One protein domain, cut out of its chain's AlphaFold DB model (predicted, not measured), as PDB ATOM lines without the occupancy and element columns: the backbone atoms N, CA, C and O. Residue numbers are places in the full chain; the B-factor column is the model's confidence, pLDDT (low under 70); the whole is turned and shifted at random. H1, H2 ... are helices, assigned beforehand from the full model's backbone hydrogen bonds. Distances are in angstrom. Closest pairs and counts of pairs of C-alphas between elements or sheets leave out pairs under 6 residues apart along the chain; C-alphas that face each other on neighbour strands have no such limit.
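What this domain is: This is residues 2 to 86 of the 173 residues of the protein "HTH cro/C1-type domain-containing protein" of Mycobacterium asiaticum (UniProt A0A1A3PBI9). With little regular structure, this is a small helical cluster: H3 and H2, apart from each other, both reach away from H1, while short H4 packs on H3 and a long unnamed stretch, residues 2 to 32, runs past them. The printed part has 85 residues, 31 of them in four named helices, H1 to H4 in chain order, with no named strand: all helix. It is compact, radius of gyration of the C-alphas 12.5 A, spanning 38 by 35 by 22 A.

Where its parts are: H3, residues 64 to 74, is 15.3 A long from C-alpha 64 at (207.831, 181.517, 153.389). H1 is residues 33 to 40, H2 49 to 56, and H4 78 to 81, ending at C-alpha 81 (197.698, 181.912, 158.654).

How they stand to each other: H3 touches H1, closest C-alphas Arg 39 and Ala 73, 5.5 A, only just about perpendicular at 72 degrees. H3 touches H4, closest C-alphas Ala 71 and Pro 78, 5.3 A. H1 touches H2, closest C-alphas Ser 37 and His 49, 5.4 A, about perpendicular at 76 degrees. Every O i to N i+4 pair is within hydrogen-bond range in H1, H2 and H3; H4 is too short for one.

The domain as a whole: The printed part has no cut. C-alphas 2 and 18 are farthest apart, 40.5 A. No link between helices is long. Residues 2 to 30 have pLDDT under 70.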
ATOM      1  N   ARG A   2     172.811 203.548 150.353       29.27
ATOM      2  CA  ARG A   2     173.308 202.211 150.716       29.27
ATOM      3  C   ARG A   2     174.835 202.284 150.776       29.27
ATOM      4  O   ARG A   2     175.462 202.483 149.741       29.27
ATOM      5  N   GLY A   3     175.407 202.202 151.977       27.77
ATOM      6  CA  GLY A   3     176.854 202.115 152.172       27.77
ATOM      7  C   GLY A   3     177.376 200.807 151.587       27.77
ATOM      8  O   GLY A   3     176.862 199.736 151.901       27.77
ATOM      9  N   SER A   4     178.351 200.910 150.688       30.44
ATOM     10  CA  SER A   4     179.044 199.775 150.084       30.44
ATOM     11  C   SER A   4     179.770 198.995 151.180       30.44
ATOM     12  O   SER A   4     180.773 199.473 151.704       30.44
ATOM     13  N   LEU A   5     179.274 197.807 151.529       33.47
ATOM     14  CA  LEU A   5     179.997 196.849 152.365       33.47
ATOM     15  C   LEU A   5     181.326 196.533 151.663       33.47
ATOM     16  O   LEU A   5     181.326 196.024 150.540       33.47
ATOM     17  N   GLY A   6     182.446 196.912 152.283       31.17
ATOM     18  CA  GLY A   6     183.786 196.627 151.776       31.17
ATOM     19  C   GLY A   6     183.927 195.133 151.493       31.17
ATOM     20  O   GLY A   6     183.567 194.301 152.327       31.17
ATOM     21  N   LYS A   7     184.386 194.790 150.285       36.66
ATOM     22  CA  LYS A   7     184.627 193.399 149.892       36.66
ATOM     23  C   LYS A   7     185.617 192.785 150.875       36.66
ATOM     24  O   LYS A   7     186.715 193.301 151.059       36.66
ATOM     25  N   THR A   8     185.184 191.708 151.508       38.44
ATOM     26  CA  THR A   8     185.928 190.986 152.528       38.44
ATOM     27  C   THR A   8     187.064 190.200 151.880       38.44
ATOM     28  O   THR A   8     186.805 189.398 150.982       38.44
ATOM     29  N   VAL A   9     188.296 190.448 152.327       38.53
ATOM     30  CA  VAL A   9     189.504 189.704 151.930       38.53
ATOM     31  C   VAL A   9     189.363 188.264 152.428       38.53
ATOM     32  O   VAL A   9     189.093 188.036 153.609       38.53
ATOM     33  N   ARG A  10     189.478 187.295 151.516       43.06
ATOM     34  CA  ARG A  10     189.447 185.856 151.811       43.06
ATOM     35  C   ARG A  10     190.692 185.254 151.194       43.06
ATOM     36  O   ARG A  10     190.750 185.066 149.982       43.06
ATOM     37  N   VAL A  11     191.676 184.950 152.028       41.34
ATOM     38  CA  VAL A  11     192.874 184.246 151.578       41.34
ATOM     39  C   VAL A  11     192.650 182.755 151.824       41.34
ATOM     40  O   VAL A  11     192.300 182.384 152.940       41.34
ATOM     41  N   GLY A  12     192.786 181.939 150.772       39.31
ATOM     42  CA  GLY A  12     192.817 180.472 150.826       39.31
ATOM     43  C   GLY A  12     191.468 179.779 151.058       39.31
ATOM     44  O   GLY A  12     190.720 180.095 151.972       39.31
ATOM     45  N   ARG A  13     191.145 178.780 150.234       36.19
ATOM     46  CA  ARG A  13     190.139 177.751 150.532       36.19
ATOM     47  C   ARG A  13     190.807 176.415 150.241       36.19
ATOM     48  O   ARG A  13     191.010 176.106 149.074       36.19
ATOM     49  N   ALA A  14     191.146 175.641 151.267       40.81
ATOM     50  CA  ALA A  14     191.520 174.242 151.078       40.81
ATOM     51  C   ALA A  14     190.245 173.401 150.868       40.81
ATOM     52  O   ALA A  14     189.300 173.482 151.653       40.81
ATOM     53  N   GLY A  15     190.195 172.633 149.779       36.22
ATOM     54  CA  GLY A  15     189.172 171.621 149.498       36.22
ATOM     55  C   GLY A  15     189.838 170.322 149.021       36.22
ATOM     56  O   GLY A  15     190.988 170.369 148.580       36.22
ATOM     57  N   PRO A  16     189.156 169.164 149.106       31.98
ATOM     58  CA  PRO A  16     189.779 167.866 148.867       31.98
ATOM     59  C   PRO A  16     190.027 167.683 147.365       31.98
ATOM     60  O   PRO A  16     189.076 167.616 146.585       31.98
ATOM     61  N   GLY A  17     191.297 167.640 146.946       32.88
ATOM     62  CA  GLY A  17     191.630 167.475 145.524       32.88
ATOM     63  C   GLY A  17     192.985 167.973 145.013       32.88
ATOM     64  O   GLY A  17     193.185 167.948 143.802       32.88
ATOM     65  N   GLY A  18     193.931 168.378 145.869       32.19
ATOM     66  CA  GLY A  18     195.329 168.577 145.443       32.19
ATOM     67  C   GLY A  18     195.774 170.009 145.125       32.19
ATOM     68  O   GLY A  18     196.753 170.184 144.401       32.19
ATOM     69  N   GLU A  19     195.141 171.035 145.693       38.16
ATOM     70  CA  GLU A  19     195.615 172.422 145.583       38.16
ATOM     71  C   GLU A  19     195.935 173.003 146.968       38.16
ATOM     72  O   GLU A  19     195.103 172.995 147.866       38.16
ATOM     73  N   TYR A  20     197.202 173.415 147.102       41.84
ATOM     74  CA  TYR A  20     197.940 174.072 148.193       41.84
ATOM     75  C   TYR A  20     197.233 174.353 149.526       41.84
ATOM     76  O   TYR A  20     196.167 174.958 149.575       41.84
ATOM     77  N   ALA A  21     197.953 174.066 150.621       40.25
ATOM     78  CA  ALA A  21     197.712 174.650 151.937       40.25
ATOM     79  C   ALA A  21     197.694 176.183 151.822       40.25
ATOM     80  O   ALA A  21     198.736 176.837 151.757       40.25
ATOM     81  N   GLY A  22     196.491 176.738 151.685       43.69
ATOM     82  CA  GLY A  22     196.270 178.167 151.587       43.69
ATOM     83  C   GLY A  22     196.668 178.848 152.887       43.69
ATOM     84  O   GLY A  22     196.440 178.328 153.975       43.69
ATOM     85  N   VAL A  23     197.256 180.031 152.758       46.97
ATOM     86  CA  VAL A  23     197.322 180.999 153.850       46.97
ATOM     87  C   VAL A  23     195.894 181.452 154.110       46.97
ATOM     88  O   VAL A  23     195.262 181.996 153.211       46.97
ATOM     89  N   HIS A  24     195.370 181.202 155.302       53.78
ATOM     90  CA  HIS A  24     194.003 181.529 155.669       53.78
ATOM     91  C   HIS A  24     193.968 182.786 156.530       53.78
ATOM     92  O   HIS A  24     194.461 182.810 157.655       53.78
ATOM     93  N   VAL A  25     193.366 183.849 156.006       47.03
ATOM     94  CA  VAL A  25     193.097 185.065 156.781       47.03
ATOM     95  C   VAL A  25     191.602 185.130 157.008       47.03
ATOM     96  O   VAL A  25     190.834 185.335 156.067       47.03
ATOM     97  N   GLU A  26     191.172 184.957 158.255       44.16
ATOM     98  CA  GLU A  26     189.790 185.245 158.600       44.16
ATOM     99  C   GLU A  26     189.572 186.765 158.589       44.16
ATOM    100  O   GLU A  26     190.277 187.547 159.230       44.16
ATOM    101  N   ALA A  27     188.535 187.159 157.865       43.44
ATOM    102  CA  ALA A  27     187.959 188.482 157.676       43.44
ATOM    103  C   ALA A  27     187.562 189.276 158.946       43.44
ATOM    104  O   ALA A  27     186.792 190.233 158.850       43.44
ATOM    105  N   LYS A  28     188.057 188.939 160.141       46.41
ATOM    106  CA  LYS A  28     187.706 189.660 161.377       46.41
ATOM    107  C   LYS A  28     188.293 191.073 161.447       46.41
ATOM    108  O   LYS A  28     187.839 191.877 162.253       46.41
ATOM    109  N   LEU A  29     189.257 191.397 160.583       55.31
ATOM    110  CA  LEU A  29     189.907 192.710 160.563       55.31
ATOM    111  C   LEU A  29     189.148 193.771 159.745       55.31
ATOM    112  O   LEU A  29     189.512 194.941 159.813       55.31
ATOM    113  N   GLY A  30     188.121 193.395 158.968       61.41
ATOM    114  CA  GLY A  30     187.341 194.346 158.159       61.41
ATOM    115  C   GLY A  30     188.140 195.073 157.066       61.41
ATOM    116  O   GLY A  30     187.714 196.128 156.605       61.41
ATOM    117  N   LEU A  31     189.294 194.529 156.666       70.38
ATOM    118  CA  LEU A  31     190.197 195.144 155.693       70.38
ATOM    119  C   LEU A  31     189.785 194.814 154.264       70.38
ATOM    120  O   LEU A  31     189.401 193.683 153.956       70.38
ATOM    121  N   THR A  32     189.909 195.801 153.384       80.06
ATOM    122  CA  THR A  32     189.828 195.607 151.938       80.06
ATOM    123  C   THR A  32     191.186 195.182 151.369       80.06
ATOM    124  O   THR A  32     192.230 195.371 151.992       80.06
ATOM    125  N   LEU A  33     191.194 194.654 150.138       78.06
ATOM    126  CA  LEU A  33     192.432 194.360 149.401       78.06
ATOM    127  C   LEU A  33     193.338 195.587 149.245       78.06
ATOM    128  O   LEU A  33     194.560 195.459 149.246       78.06
ATOM    129  N   ARG A  34     192.738 196.774 149.109       81.56
ATOM    130  CA  ARG A  34     193.471 198.039 149.066       81.56
ATOM    131  C   ARG A  34     194.148 198.309 150.405       81.56
ATOM    132  O   ARG A  34     195.346 198.531 150.408       81.56
ATOM    133  N   ASP A  35     193.422 198.192 151.517       84.19
ATOM    134  CA  ASP A  35     194.003 198.403 152.851       84.19
ATOM    135  C   ASP A  35     195.154 197.427 153.123       84.19
ATOM    136  O   ASP A  35     196.161 197.796 153.720       84.19
ATOM    137  N   LEU A  36     195.023 196.173 152.673       84.31
ATOM    138  CA  LEU A  36     196.102 195.196 152.779       84.31
ATOM    139  C   LEU A  36     197.294 195.573 151.889       84.31
ATOM    140  O   LEU A  36     198.421 195.520 152.363       84.31
ATOM    141  N   SER A  37     197.065 195.996 150.644       86.19
ATOM    142  CA  SER A  37     198.128 196.489 149.755       86.19
ATOM    143  C   SER A  37     198.873 197.675 150.374       86.19
ATOM    144  O   SER A  37     200.098 197.662 150.408       86.19
ATOM    145  N   ASP A  38     198.149 198.650 150.928       88.12
ATOM    146  CA  ASP A  38     198.728 199.841 151.560       88.12
ATOM    147  C   ASP A  38     199.565 199.460 152.800       88.12
ATOM    148  O   ASP A  38     200.645 199.999 153.038       88.12
ATOM    149  N   ARG A  39     199.116 198.468 153.583       88.75
ATOM    150  CA  ARG A  39     199.900 197.917 154.704       88.75
ATOM    151  C   ARG A  39     201.122 197.140 154.238       88.75
ATOM    152  O   ARG A  39     202.162 197.195 154.890       88.75
ATOM    153  N   MET A  40     201.012 196.429 153.119       89.12
ATOM    154  CA  MET A  40     202.126 195.690 152.536       89.12
ATOM    155  C   MET A  40     203.246 196.620 152.048       89.12
ATOM    156  O   MET A  40     204.401 196.213 152.032       89.12
ATOM    157  N   GLU A  41     202.959 197.881 151.716       87.94
ATOM    158  CA  GLU A  41     204.004 198.873 151.410       87.94
ATOM    159  C   GLU A  41     204.878 199.224 152.626       87.94
ATOM    160  O   GLU A  41     206.002 199.692 152.460       87.94
ATOM    161  N   GLN A  42     204.385 198.983 153.846       86.44
ATOM    162  CA  GLN A  42     205.108 199.267 155.090       86.44
ATOM    163  C   GLN A  42     205.979 198.096 155.569       86.44
ATOM    164  O   GLN A  42     206.752 198.256 156.515       86.44
ATOM    165  N   VAL A  43     205.873 196.916 154.946       87.25
ATOM    166  CA  VAL A  43     206.745 195.772 155.249       87.25
ATOM    167  C   VAL A  43     207.910 195.707 154.260       87.25
ATOM    168  O   VAL A  43     207.824 196.179 153.131       87.25
ATOM    169  N   VAL A  44     209.013 195.072 154.670       82.56
ATOM    170  CA  VAL A  44     210.265 194.966 153.884       82.56
ATOM    171  C   VAL A  44     210.061 194.323 152.503       82.56
ATOM    172  O   VAL A  44     210.875 194.521 151.602       82.56
ATOM    173  N   ARG A  45     208.961 193.585 152.311       82.38
ATOM    174  CA  ARG A  45     208.598 192.936 151.051       82.38
ATOM    175  C   ARG A  45     207.250 193.450 150.518       82.38
ATOM    176  O   ARG A  45     206.225 192.814 150.771       82.38
ATOM    177  N   PRO A  46     207.236 194.561 149.762       82.88
ATOM    178  CA  PRO A  46     206.005 195.109 149.208       82.88
ATOM    179  C   PRO A  46     205.315 194.129 148.257       82.88
ATOM    180  O   PRO A  46     205.956 193.513 147.404       82.88
ATOM    181  N   MET A  47     203.990 194.030 148.366       86.00
ATOM    182  CA  MET A  47     203.147 193.325 147.403       86.00
ATOM    183  C   MET A  47     202.063 194.263 146.897       86.00
ATOM    184  O   MET A  47     201.316 194.843 147.680       86.00
ATOM    185  N   GLY A  48     201.957 194.382 145.575       84.31
ATOM    186  CA  GLY A  48     200.885 195.147 144.954       84.31
ATOM    187  C   GLY A  48     199.555 194.393 144.979       84.31
ATOM    188  O   GLY A  48     199.511 193.162 145.017       84.31
ATOM    189  N   HIS A  49     198.461 195.141 144.849       84.62
ATOM    190  CA  HIS A  49     197.092 194.618 144.802       84.62
ATOM    191  C   HIS A  49     196.906 193.406 143.871       84.62
ATOM    192  O   HIS A  49     196.182 192.474 144.219       84.62
ATOM    193  N   ASN A  50     197.537 193.394 142.686       87.00
ATOM    194  CA  ASN A  50     197.427 192.258 141.764       87.00
ATOM    195  C   ASN A  50     197.975 190.976 142.406       87.00
ATOM    196  O   ASN A  50     197.252 189.995 142.498       87.00
ATOM    197  N   THR A  51     199.199 191.013 142.938       87.56
ATOM    198  CA  THR A  51     199.845 189.872 143.607       87.56
ATOM    199  C   THR A  51     198.996 189.325 144.750       87.56
ATOM    200  O   THR A  51     198.792 188.117 144.836       87.56
ATOM    201  N   ILE A  52     198.453 190.210 145.589       84.56
ATOM    202  CA  ILE A  52     197.592 189.823 146.713       84.56
ATOM    203  C   ILE A  52     196.314 189.148 146.191       84.56
ATOM    204  O   ILE A  52     195.937 188.085 146.675       84.56
ATOM    205  N   SER A  53     195.692 189.702 145.147       82.50
ATOM    206  CA  SER A  53     194.509 189.104 144.516       82.50
ATOM    207  C   SER A  53     194.793 187.731 143.891       82.50
ATOM    208  O   SER A  53     193.917 186.866 143.898       82.50
ATOM    209  N   GLU A  54     195.991 187.505 143.346       83.19
ATOM    210  CA  GLU A  54     196.399 186.198 142.819       83.19
ATOM    211  C   GLU A  54     196.627 185.153 143.909       83.19
ATOM    212  O   GLU A  54     196.273 183.987 143.718       83.19
ATOM    213  N   ILE A  55     197.181 185.577 145.043       84.31
ATOM    214  CA  ILE A  55     197.340 184.742 146.233       84.31
ATOM    215  C   ILE A  55     195.965 184.355 146.791       84.31
ATOM    216  O   ILE A  55     195.720 183.177 147.037       84.31
ATOM    217  N   GLU A  56     195.039 185.311 146.927       77.06
ATOM    218  CA  GLU A  56     193.683 185.054 147.433       77.06
ATOM    219  C   GLU A  56     192.942 183.981 146.633       77.06
ATOM    220  O   GLU A  56     192.326 183.081 147.204       77.06
ATOM    221  N   ARG A  57     193.025 184.054 145.299       77.75
ATOM    222  CA  ARG A  57     192.377 183.097 144.390       77.75
ATOM    223  C   ARG A  57     193.152 181.783 144.218       77.75
ATOM    224  O   ARG A  57     192.761 180.980 143.378       77.75
ATOM    225  N   GLY A  58     194.260 181.589 144.939       76.25
ATOM    226  CA  GLY A  58     195.099 180.386 144.863       76.25
ATOM    227  C   GLY A  58     195.897 180.235 143.564       76.25
ATOM    228  O   GLY A  58     196.495 179.192 143.320       76.25
ATOM    229  N   ALA A  59     195.934 181.263 142.717       79.81
ATOM    230  CA  ALA A  59     196.619 181.203 141.427       79.81
ATOM    231  C   ALA A  59     198.104 181.544 141.502       79.81
ATOM    232  O   ALA A  59     198.846 181.306 140.549       79.81
ATOM    233  N   ARG A  60     198.539 182.107 142.629       83.69
ATOM    234  CA  ARG A  60     199.944 182.317 142.949       83.69
ATOM    235  C   ARG A  60     200.265 181.582 144.240       83.69
ATOM    236  O   ARG A  60     199.575 181.745 145.243       83.69
ATOM    237  N   ARG A  61     201.333 180.786 144.207       82.94
ATOM    238  CA  ARG A  61     201.892 180.161 145.409       82.94
ATOM    239  C   ARG A  61     202.469 181.231 146.339       82.94
ATOM    240  O   ARG A  61     203.041 182.211 145.867       82.94
ATOM    241  N   VAL A  62     202.342 180.994 147.636       83.94
ATOM    242  CA  VAL A  62     202.917 181.809 148.710       83.94
ATOM    243  C   VAL A  62     204.200 181.126 149.178       83.94
ATOM    244  O   VAL A  62     204.160 179.947 149.531       83.94
ATOM    245  N   ASP A  63     205.334 181.824 149.129       88.31
ATOM    246  CA  ASP A  63     206.579 181.340 149.738       88.31
ATOM    247  C   ASP A  63     206.648 181.698 151.243       88.31
ATOM    248  O   ASP A  63     205.747 182.330 151.797       88.31
ATOM    249  N   VAL A  64     207.698 181.259 151.943       89.81
ATOM    250  CA  VAL A  64     207.831 181.517 153.389       89.81
ATOM    251  C   VAL A  64     207.954 183.017 153.678       89.81
ATOM    252  O   VAL A  64     207.341 183.502 154.625       89.81
ATOM    253  N   ASP A  65     208.670 183.768 152.844       91.06
ATOM    254  CA  ASP A  65     208.824 185.214 153.020       91.06
ATOM    255  C   ASP A  65     207.493 185.954 152.806       91.06
ATOM    256  O   ASP A  65     207.184 186.899 153.532       91.06
ATOM    257  N   ASP A  66     206.670 185.497 151.856       89.62
ATOM    258  CA  ASP A  66     205.328 186.013 151.594       89.62
ATOM    259  C   ASP A  66     204.441 185.767 152.822       89.62
ATOM    260  O   ASP A  66     203.743 186.678 153.265       89.62
ATOM    261  N   LEU A  67     204.496 184.563 153.405       89.38
ATOM    262  CA  LEU A  67     203.753 184.206 154.616       89.38
ATOM    263  C   LEU A  67     204.112 185.123 155.793       89.38
ATOM    264  O   LEU A  67     203.215 185.641 156.461       89.38
ATOM    265  N   ILE A  68     205.407 185.335 156.048       92.94
ATOM    266  CA  ILE A  68     205.872 186.202 157.139       92.94
ATOM    267  C   ILE A  68     205.458 187.657 156.894       92.94
ATOM    268  O   ILE A  68     204.958 188.314 157.809       92.94
ATOM    269  N   ALA A  69     205.619 188.157 155.667       92.00
ATOM    270  CA  ALA A  69     205.253 189.525 155.311       92.00
ATOM    271  C   ALA A  69     203.737 189.768 155.438       92.00
ATOM    272  O   ALA A  69     203.324 190.772 156.019       92.00
ATOM    273  N   LEU A  70     202.912 188.822 154.977       89.25
ATOM    274  CA  LEU A  70     201.457 188.873 155.129       89.25
ATOM    275  C   LEU A  70     201.047 188.833 156.604       89.25
ATOM    276  O   LEU A  70     200.220 189.641 157.023       89.25
ATOM    277  N   ALA A  71     201.644 187.948 157.408       90.00
ATOM    278  CA  ALA A  71     201.382 187.877 158.846       90.00
ATOM    279  C   ALA A  71     201.686 189.214 159.539       90.00
ATOM    280  O   ALA A  71     200.854 189.725 160.293       90.00
ATOM    281  N   ALA A  72     202.828 189.828 159.209       91.56
ATOM    282  CA  ALA A  72     203.216 191.133 159.729       91.56
ATOM    283  C   ALA A  72     202.238 192.247 159.315       91.56
ATOM    284  O   ALA A  72     201.777 192.999 160.172       91.56
ATOM    285  N   ALA A  73     201.861 192.329 158.033       89.69
ATOM    286  CA  ALA A  73     200.923 193.344 157.541       89.69
ATOM    287  C   ALA A  73     199.508 193.190 158.130       89.69
ATOM    288  O   ALA A  73     198.789 194.172 158.346       89.69
ATOM    289  N   LEU A  74     199.099 191.956 158.422       86.81
ATOM    290  CA  LEU A  74     197.810 191.644 159.036       86.81
ATOM    291  C   LEU A  74     197.823 191.769 160.564       86.81
ATOM    292  O   LEU A  74     196.754 191.813 161.169       86.81
ATOM    293  N   GLY A  75     198.999 191.865 161.188       87.50
ATOM    294  CA  GLY A  75     199.136 191.927 162.643       87.50
ATOM    295  C   GLY A  75     198.778 190.610 163.337       87.50
ATOM    296  O   GLY A  75     198.227 190.627 164.437       87.50
ATOM    297  N   VAL A  76     199.058 189.474 162.696       89.12
ATOM    298  CA  VAL A  76     198.801 188.124 163.225       89.12
ATOM    299  C   VAL A  76     200.079 187.284 163.226       89.12
ATOM    300  O   VAL A  76     201.082 187.654 162.620       89.12
ATOM    301  N   SER A  77     200.061 186.135 163.904       91.12
ATOM    302  CA  SER A  77     201.181 185.188 163.832       91.12
ATOM    303  C   SER A  77     201.164 184.411 162.504       91.12
ATOM    304  O   SER A  77     200.082 184.134 161.984       91.12
ATOM    305  N   PRO A  78     202.317 183.961 161.974       92.44
ATOM    306  CA  PRO A  78     202.343 183.061 160.818       92.44
ATOM    307  C   PRO A  78     201.556 181.763 161.054       92.44
ATOM    308  O   PRO A  78     200.892 181.277 160.145       92.44
ATOM    309  N   ALA A  79     201.563 181.237 162.286       92.25
ATOM    310  CA  ALA A  79     200.783 180.056 162.658       92.25
ATOM    311  C   ALA A  79     199.275 180.272 162.459       92.25
ATOM    312  O   ALA A  79     198.587 179.365 162.002       92.25
ATOM    313  N   THR A  80     198.769 181.482 162.723       88.94
ATOM    314  CA  THR A  80     197.368 181.856 162.462       88.94
ATOM    315  C   THR A  80     197.008 181.674 160.993       88.94
ATOM    316  O   THR A  80     195.929 181.186 160.687       88.94
ATOM    317  N   LEU A  81     197.924 182.023 160.090       86.75
ATOM    318  CA  LEU A  81     197.698 181.912 158.654       86.75
ATOM    319  C   LEU A  81     197.794 180.477 158.130       86.75
ATOM    320  O   LEU A  81     197.287 180.188 157.053       86.75
ATOM    321  N   LEU A  82     198.428 179.574 158.873       88.19
ATOM    322  CA  LEU A  82     198.523 178.155 158.523       88.19
ATOM    323  C   LEU A  82     197.326 177.334 159.031       88.19
ATOM    324  O   LEU A  82     197.229 176.145 158.729       88.19
ATOM    325  N   MET A  83     196.421 177.944 159.801       88.25
ATOM    326  CA  MET A  83     195.239 177.269 160.332       88.25
ATOM    327  C   MET A  83     194.132 177.120 159.283       88.25
ATOM    328  O   MET A  83     193.965 178.005 158.451       88.25
ATOM    329  N   PRO A  84     193.329 176.040 159.317       82.31
ATOM    330  CA  PRO A  84     192.112 175.943 158.519       82.31
ATOM    331  C   PRO A  84     191.084 177.013 158.916       82.31
ATOM    332  O   PRO A  84     190.994 177.405 160.081       82.31
ATOM    333  N   LEU A  85     190.252 177.426 157.957       77.56
ATOM    334  CA  LEU A  85     189.084 178.274 158.215       77.56
ATOM    335  C   LEU A  85     187.954 177.450 158.844       77.56
ATOM    336  O   LEU A  85     187.072 176.959 158.144       77.56
ATOM    337  N   THR A  86     187.986 177.306 160.167       80.56
ATOM    338  CA  THR A  86     186.915 176.681 160.952       80.56
ATOM    339  C   THR A  86     186.739 177.387 162.294       80.56
ATOM    340  O   THR A  86     187.713 177.778 162.937       80.56
TER     341      THR A  86